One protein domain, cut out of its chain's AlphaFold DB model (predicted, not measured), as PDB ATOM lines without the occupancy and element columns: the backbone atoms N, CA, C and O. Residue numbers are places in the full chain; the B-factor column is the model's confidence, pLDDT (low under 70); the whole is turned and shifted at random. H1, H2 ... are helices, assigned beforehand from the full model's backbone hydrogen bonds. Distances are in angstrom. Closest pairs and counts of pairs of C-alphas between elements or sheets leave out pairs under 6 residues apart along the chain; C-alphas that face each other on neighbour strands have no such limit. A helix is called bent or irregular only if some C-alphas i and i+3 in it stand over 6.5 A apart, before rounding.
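This is residues 56 to 110 of the 125 residues of the protein "Glycoside hydrolase family 5 protein" of Laetiporus sulphureus 93-53 (UniProt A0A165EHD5). The longest helix, H3, runs from a small cluster at one end, where the short helices H1 and H2 pack together and H1 also packs on H3, toward H4 at the far end. The printed part is a small head, made by H1, H2 and the beginning of H3, with a long helical arm that ends in H4, which touches no helix, and beyond H4 residues 105 to 110 fold back. The printed part has 55 residues, 31 of them in four named helices, in the order H1, H2, H3, H4, with no named strand; the class is all helix. It is loose, with a radius of gyration of the C-alphas of 14.2 A, and spans 41 by 20 by 14 A.

Find C-alpha 82 at (-46.738, -27.472, 36.502); from there H3, residues 82 to 93, runs 15.7 A to C-alpha 93 at (-39.473, -19.566, 24.994). Go on to H4, residues 96 to 104, which measures 12.3 A and ends with C-alpha 104 at (-32.997, -6.460, 12.983). Before H3, look for H2 at residues 73 to 77, 6.2 A long, and for H1 at residues 61 to 65, 8.6 A long. H1 is irregular, but only just: C-alphas 62 and 65 are 6.7 A apart.

Look first at H3 and H1, which touch; their closest C-alphas, those of Ile 85 and Pro 62, are 6.1 A apart. H1 also touches H2, closest at the C-alphas of Phe 63 and Val 76, 5.8 A apart. H2 and H3 are close but not clearly touching, with the C-alphas of Val 76 and Ala 82 closest at 6.0 A. H4 is apart from H1, H2 and H3. In H2, H3 and H4 every O i to N i+4 pair is within hydrogen-bond range; in H1 it is 0 of 1, with 1 of 2 O i to N i+3 pairs within range.

Measure from Ser 68 to Gly 106 for the two C-alphas farthest apart, at 41.4 A. The printed part has no cut; the links from H2 to H3 and from H3 to H4 are tight, the link from H1 to H2 is short, and none is long. The mean pLDDT of the printed part is 92.3, and no printed residue is under 70.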
ATOM      1  N   ARG A  56     -51.792 -24.577  22.711       91.19
ATOM      2  CA  ARG A  56     -51.226 -25.888  22.360       91.19
ATOM      3  C   ARG A  56     -50.752 -25.999  20.907       91.19
ATOM      4  O   ARG A  56     -49.809 -26.724  20.620       91.19
ATOM      5  N   TRP A  57     -51.400 -25.287  19.988       91.44
ATOM      6  CA  TRP A  57     -51.044 -25.306  18.568       91.44
ATOM      7  C   TRP A  57     -49.776 -24.494  18.243       91.44
ATOM      8  O   TRP A  57     -49.218 -24.674  17.165       91.44
ATOM      9  N   ILE A  58     -49.315 -23.630  19.157       92.69
ATOM     10  CA  ILE A  58     -48.052 -22.883  19.042       92.69
ATOM     11  C   ILE A  58     -46.954 -23.584  19.856       92.69
ATOM     12  O   ILE A  58     -45.864 -23.819  19.343       92.69
ATOM     13  N   ALA A  59     -47.241 -23.913  21.119       90.81
ATOM     14  CA  ALA A  59     -46.296 -24.524  22.048       90.81
ATOM     15  C   ALA A  59     -46.904 -25.785  22.672       90.81
ATOM     16  O   ALA A  59     -47.724 -25.710  23.586       90.81
ATOM     17  N   ASP A  60     -46.487 -26.954  22.186       91.94
ATOM     18  CA  ASP A  60     -46.984 -28.249  22.670       91.94
ATOM     19  C   ASP A  60     -46.209 -28.760  23.901       91.94
ATOM     20  O   ASP A  60     -46.735 -29.546  24.688       91.94
ATOM     21  N   SER A  61     -44.969 -28.297  24.122       91.44
ATOM     22  CA  SER A  61     -44.101 -28.797  25.200       91.44
ATOM     23  C   SER A  61     -44.716 -28.715  26.604       91.44
ATOM     24  O   SER A  61     -44.651 -29.736  27.297       91.44
ATOM     25  N   PRO A  62     -45.383 -27.623  27.037       91.25
ATOM     26  CA  PRO A  62     -45.933 -27.556  28.392       91.25
ATOM     27  C   PRO A  62     -47.153 -28.470  28.586       91.25
ATOM     28  O   PRO A  62     -47.487 -28.844  29.709       91.25
ATOM     29  N   PHE A  63     -47.818 -28.876  27.497       92.44
ATOM     30  CA  PHE A  63     -49.021 -29.711  27.542       92.44
ATOM     31  C   PHE A  63     -48.723 -31.202  27.742       92.44
ATOM     32  O   PHE A  63     -49.643 -31.974  28.011       92.44
ATOM     33  N   ARG A  64     -47.454 -31.626  27.673       90.81
ATOM     34  CA  ARG A  64     -47.055 -33.041  27.802       90.81
ATOM     35  C   ARG A  64     -47.365 -33.647  29.168       90.81
ATOM     36  O   ARG A  64     -47.647 -34.839  29.249       90.81
ATOM     37  N   CYS A  65     -47.328 -32.832  30.219       87.69
ATOM     38  CA  CYS A  65     -47.638 -33.246  31.591       87.69
ATOM     39  C   CYS A  65     -48.954 -32.645  32.103       87.69
ATOM     40  O   CYS A  65     -49.228 -32.695  33.304       87.69
ATOM     41  N   ALA A  66     -49.761 -32.063  31.212       90.94
ATOM     42  CA  ALA A  66     -51.042 -31.477  31.576       90.94
ATOM     43  C   ALA A  66     -52.048 -32.555  31.993       90.94
ATOM     44  O   ALA A  66     -52.059 -33.674  31.473       90.94
ATOM     45  N   ALA A  67     -52.938 -32.196  32.914       92.75
ATOM     46  CA  ALA A  67     -54.074 -33.037  33.251       92.75
ATOM     47  C   ALA A  67     -55.014 -33.180  32.040       92.75
ATOM     48  O   ALA A  67     -55.142 -32.268  31.225       92.75
ATOM     49  N   SER A  68     -55.718 -34.308  31.921       90.50
ATOM     50  CA  SER A  68     -56.772 -34.457  30.906       90.50
ATOM     51  C   SER A  68     -57.843 -33.364  31.100       90.50
ATOM     52  O   SER A  68     -58.279 -33.175  32.239       90.50
ATOM     53  N   PRO A  69     -58.274 -32.632  30.047       91.94
ATOM     54  CA  PRO A  69     -58.132 -32.937  28.615       91.94
ATOM     55  C   PRO A  69     -56.909 -32.319  27.899       91.94
ATOM     56  O   PRO A  69     -56.807 -32.442  26.674       91.94
ATOM     57  N   ALA A  70     -55.996 -31.658  28.621       89.69
ATOM     58  CA  ALA A  70     -54.795 -31.013  28.077       89.69
ATOM     59  C   ALA A  70     -55.100 -30.056  26.905       89.69
ATOM     60  O   ALA A  70     -54.468 -30.117  25.843       89.69
ATOM     61  N   GLN A  71     -56.122 -29.210  27.075       88.06
ATOM     62  CA  GLN A  71     -56.572 -28.247  26.059       88.06
ATOM     63  C   GLN A  71     -56.292 -26.799  26.449       88.06
ATOM     64  O   GLN A  71     -56.254 -25.924  25.589       88.06
ATOM     65  N   SER A  72     -56.122 -26.532  27.739       89.06
ATOM     66  CA  SER A  72     -55.991 -25.187  28.275       89.06
ATOM     67  C   SER A  72     -54.795 -25.063  29.209       89.06
ATOM     68  O   SER A  72     -54.328 -26.036  29.793       89.06
ATOM     69  N   ASP A  73     -54.339 -23.834  29.410       87.19
ATOM     70  CA  ASP A  73     -53.308 -23.523  30.405       87.19
ATOM     71  C   ASP A  73     -53.745 -23.901  31.840       87.19
ATOM     72  O   ASP A  73     -52.931 -24.225  32.698       87.19
ATOM     73  N   LEU A  74     -55.059 -23.950  32.109       89.19
ATOM     74  CA  LEU A  74     -55.577 -24.480  33.375       89.19
ATOM     75  C   LEU A  74     -55.276 -25.978  33.530       89.19
ATOM     76  O   LEU A  74     -55.034 -26.442  34.642       89.19
ATOM     77  N   ASP A  75     -55.282 -26.732  32.434       91.38
ATOM     78  CA  ASP A  75     -54.973 -28.161  32.447       91.38
ATOM     79  C   ASP A  75     -53.477 -28.401  32.677       91.38
ATOM     80  O   ASP A  75     -53.109 -29.327  33.399       91.38
ATOM     81  N   VAL A  76     -52.623 -27.527  32.131       90.81
ATOM     82  CA  VAL A  76     -51.180 -27.497  32.425       90.81
ATOM     83  C   VAL A  76     -50.959 -27.199  33.907       90.81
ATOM     84  O   VAL A  76     -50.260 -27.946  34.583       90.81
ATOM     85  N   ALA A  77     -51.637 -26.182  34.445       89.38
ATOM     86  CA  ALA A  77     -51.553 -25.809  35.857       89.38
ATOM     87  C   ALA A  77     -52.036 -26.909  36.825       89.38
ATOM     88  O   ALA A  77     -51.588 -26.968  37.969       89.38
ATOM     89  N   ARG A  78     -52.953 -27.777  36.380       90.81
ATOM     90  CA  ARG A  78     -53.436 -28.953  37.128       90.81
ATOM     91  C   ARG A  78     -52.553 -30.191  36.957       90.81
ATOM     92  O   ARG A  78     -52.784 -31.188  37.639       90.81
ATOM     93  N   GLY A  79     -51.602 -30.150  36.030       88.94
ATOM     94  CA  GLY A  79     -50.667 -31.229  35.753       88.94
ATOM     95  C   GLY A  79     -49.627 -31.424  36.855       88.94
ATOM     96  O   GLY A  79     -49.462 -30.604  37.761       88.94
ATOM     97  N   SER A  80     -48.885 -32.525  36.768       88.12
ATOM     98  CA  SER A  80     -47.722 -32.753  37.629       88.12
ATOM     99  C   SER A  80     -46.592 -31.792  37.261       88.12
ATOM    100  O   SER A  80     -46.334 -31.585  36.078       88.12
ATOM    101  N   ASN A  81     -45.888 -31.254  38.260       89.62
ATOM    102  CA  ASN A  81     -44.733 -30.360  38.079       89.62
ATOM    103  C   ASN A  81     -45.037 -29.083  37.275       89.62
ATOM    104  O   ASN A  81     -44.138 -28.491  36.685       89.62
ATOM    105  N   ALA A  82     -46.293 -28.624  37.284       90.50
ATOM    106  CA  ALA A  82     -46.738 -27.472  36.502       90.50
ATOM    107  C   ALA A  82     -45.858 -26.226  36.690       90.50
ATOM    108  O   ALA A  82     -45.545 -25.545  35.721       90.50
ATOM    109  N   LYS A  83     -45.428 -25.947  37.927       90.69
ATOM    110  CA  LYS A  83     -44.564 -24.802  38.233       90.69
ATOM    111  C   LYS A  83     -43.227 -24.876  37.488       90.69
ATOM    112  O   LYS A  83     -42.883 -23.930  36.799       90.69
ATOM    113  N   GLU A  84     -42.515 -25.991  37.614       93.62
ATOM    114  CA  GLU A  84     -41.195 -26.188  37.001       93.62
ATOM    115  C   GLU A  84     -41.283 -26.149  35.472       93.62
ATOM    116  O   GLU A  84     -40.481 -25.491  34.820       93.62
ATOM    117  N   ILE A  85     -42.315 -26.779  34.903       92.44
ATOM    118  CA  ILE A  85     -42.563 -26.781  33.456       92.44
ATOM    119  C   ILE A  85     -42.832 -25.364  32.939       92.44
ATOM    120  O   ILE A  85     -42.316 -24.984  31.891       92.44
ATOM    121  N   LEU A  86     -43.649 -24.586  33.654       92.12
ATOM    122  CA  LEU A  86     -43.976 -23.215  33.268       92.12
ATOM    123  C   LEU A  86     -42.779 -22.274  33.430       92.12
ATOM    124  O   LEU A  86     -42.534 -21.483  32.526       92.12
ATOM    125  N   GLU A  87     -42.020 -22.382  34.524       92.44
ATOM    126  CA  GLU A  87     -40.788 -21.608  34.733       92.44
ATOM    127  C   GLU A  87     -39.770 -21.908  33.626       92.44
ATOM    128  O   GLU A  87     -39.316 -20.990  32.947       92.44
ATOM    129  N   GLN A  88     -39.522 -23.189  33.335       93.81
ATOM    130  CA  GLN A  88     -38.652 -23.592  32.231       93.81
ATOM    131  C   GLN A  88     -39.144 -23.053  30.881       93.81
ATOM    132  O   GLN A  88     -38.343 -22.603  30.060       93.81
ATOM    133  N   HIS A  89     -40.453 -23.101  30.626       94.06
ATOM    134  CA  HIS A  89     -41.036 -22.560  29.402       94.06
ATOM    135  C   HIS A  89     -40.825 -21.046  29.306       94.06
ATOM    136  O   HIS A  89     -40.367 -20.563  28.277       94.06
ATOM    137  N   TRP A  90     -41.090 -20.286  30.369       93.31
ATOM    138  CA  TRP A  90     -40.903 -18.833  30.362       93.31
ATOM    139  C   TRP A  90     -39.452 -18.419  30.131       93.31
ATOM    140  O   TRP A  90     -39.234 -17.469  29.375       93.31
ATOM    141  N   ASP A  91     -38.505 -19.150  30.718       94.12
ATOM    142  CA  ASP A  91     -37.069 -18.872  30.629       94.12
ATOM    143  C   ASP A  91     -36.468 -19.231  29.259       94.12
ATOM    144  O   ASP A  91     -35.431 -18.691  28.877       94.12
ATOM    145  N   THR A  92     -37.100 -20.141  28.509       95.19
ATOM    146  CA  THR A  92     -36.548 -20.666  27.244       95.19
ATOM    147  C   THR A  92     -37.351 -20.305  25.997       95.19
ATOM    148  O   THR A  92     -36.838 -20.459  24.892       95.19
ATOM    149  N   TRP A  93     -38.593 -19.828  26.137       95.00
ATOM    150  CA  TRP A  93     -39.473 -19.566  24.994       95.00
ATOM    151  C   TRP A  93     -39.082 -18.325  24.188       95.00
ATOM    152  O   TRP A  93     -39.104 -18.375  22.962       95.00
ATOM    153  N   ILE A  94     -38.744 -17.218  24.861       95.19
ATOM    154  CA  ILE A  94     -38.285 -15.970  24.233       95.19
ATOM    155  C   ILE A  94     -36.948 -15.584  24.851       95.19
ATOM    156  O   ILE A  94     -36.865 -15.330  26.052       95.19
ATOM    157  N   THR A  95     -35.921 -15.496  24.017       95.56
ATOM    158  CA  THR A  95     -34.539 -15.218  24.417       95.56
ATOM    159  C   THR A  95     -34.064 -13.855  23.911       95.56
ATOM    160  O   THR A  95     -34.730 -13.201  23.106       95.56
ATOM    161  N   GLU A  96     -32.892 -13.400  24.364       94.81
ATOM    162  CA  GLU A  96     -32.255 -12.170  23.862       94.81
ATOM    163  C   GLU A  96     -32.014 -12.198  22.345       94.81
ATOM    164  O   GLU A  96     -32.151 -11.170  21.674       94.81
ATOM    165  N   ASP A  97     -31.732 -13.376  21.787       96.44
ATOM    166  CA  ASP A  97     -31.528 -13.553  20.350       96.44
ATOM    167  C   ASP A  97     -32.813 -13.288  19.554       96.44
ATOM    168  O   ASP A  97     -32.762 -12.679  18.479       96.44
ATOM    169  N   ASP A  98     -33.981 -13.645  20.099       95.00
ATOM    170  CA  ASP A  98     -35.275 -13.339  19.484       95.00
ATOM    171  C   ASP A  98     -35.530 -11.828  19.459       95.00
ATOM    172  O   ASP A  98     -35.984 -11.283  18.450       95.00
ATOM    173  N   TRP A  99     -35.179 -11.116  20.536       95.06
ATOM    174  CA  TRP A  99     -35.283  -9.655  20.586       95.06
ATOM    175  C   TRP A  99     -34.379  -8.985  19.557       95.06
ATOM    176  O   TRP A  99     -34.817  -8.067  18.853       95.06
ATOM    177  N   LYS A 100     -33.139  -9.469  19.429       96.06
ATOM    178  CA  LYS A 100     -32.203  -9.006  18.404       96.06
ATOM    179  C   LYS A 100     -32.774  -9.243  17.009       96.06
ATOM    180  O   LYS A 100     -32.803  -8.320  16.199       96.06
ATOM    181  N   TRP A 101     -33.306 -10.435  16.745       95.75
ATOM    182  CA  TRP A 101     -33.913 -10.765  15.460       95.75
ATOM    183  C   TRP A 101     -35.109  -9.860  15.135       95.75
ATOM    184  O   TRP A 101     -35.201  -9.333  14.025       95.75
ATOM    185  N   ILE A 102     -36.005  -9.624  16.099       94.12
ATOM    186  CA  ILE A 102     -37.163  -8.729  15.946       94.12
ATOM    187  C   ILE A 102     -36.694  -7.311  15.583       94.12
ATOM    188  O   ILE A 102     -37.208  -6.712  14.629       94.12
ATOM    189  N   ALA A 103     -35.698  -6.791  16.303       93.69
ATOM    190  CA  ALA A 103     -35.131  -5.470  16.055       93.69
ATOM    191  C   ALA A 103     -34.466  -5.378  14.670       93.69
ATOM    192  O   ALA A 103     -34.734  -4.432  13.925       93.69
ATOM    193  N   ASP A 104     -33.687  -6.391  14.277       96.31
ATOM    194  CA  ASP A 104     -32.997  -6.460  12.983       96.31
ATOM    195  C   ASP A 104     -33.979  -6.498  11.795       96.31
ATOM    196  O   ASP A 104     -33.665  -6.035  10.695       96.31
ATOM    197  N   LYS A 105     -35.207  -6.997  11.996       94.69
ATOM    198  CA  LYS A 105     -36.289  -6.941  10.993       94.69
ATOM    199  C   LYS A 105     -37.013  -5.591  10.934       94.69
ATOM    200  O   LYS A 105     -37.928  -5.424  10.123       94.69
ATOM    201  N   GLY A 106     -36.624  -4.617  11.756       92.62
ATOM    202  CA  GLY A 106     -37.252  -3.296  11.811       92.62
ATOM    203  C   GLY A 106     -38.655  -3.314  12.427       92.62
ATOM    204  O   GLY A 106     -39.479  -2.442  12.121       92.62
ATOM    205  N   ILE A 107     -38.950  -4.318  13.259       93.19
ATOM    206  CA  ILE A 107     -40.156  -4.370  14.092       93.19
ATOM    207  C   ILE A 107     -39.922  -3.449  15.293       93.19
ATOM    208  O   ILE A 107     -38.866  -3.465  15.914       93.19
ATOM    209  N   ASN A 108     -40.908  -2.612  15.612       91.44
ATOM    210  CA  ASN A 108     -40.760  -1.516  16.575       91.44
ATOM    211  C   ASN A 108     -41.757  -1.577  17.739       91.44
ATOM    212  O   ASN A 108     -41.856  -0.625  18.516       91.44
ATOM    213  N   THR A 109     -42.575  -2.625  17.790       92.81
ATOM    214  CA  THR A 109     -43.618  -2.825  18.797       92.81
ATOM    215  C   THR A 109     -43.813  -4.325  19.005       92.81
ATOM    216  O   THR A 109     -43.789  -5.092  18.049       92.81
ATOM    217  N   VAL A 110     -44.053  -4.759  20.235       95.31
ATOM    218  CA  VAL A 110     -44.458  -6.138  20.534       95.31
ATOM    219  C   VAL A 110     -45.748  -6.116  21.339       95.31
ATOM    220  O   VAL A 110     -45.974  -5.210  22.140       95.31
TER     221      VAL A 110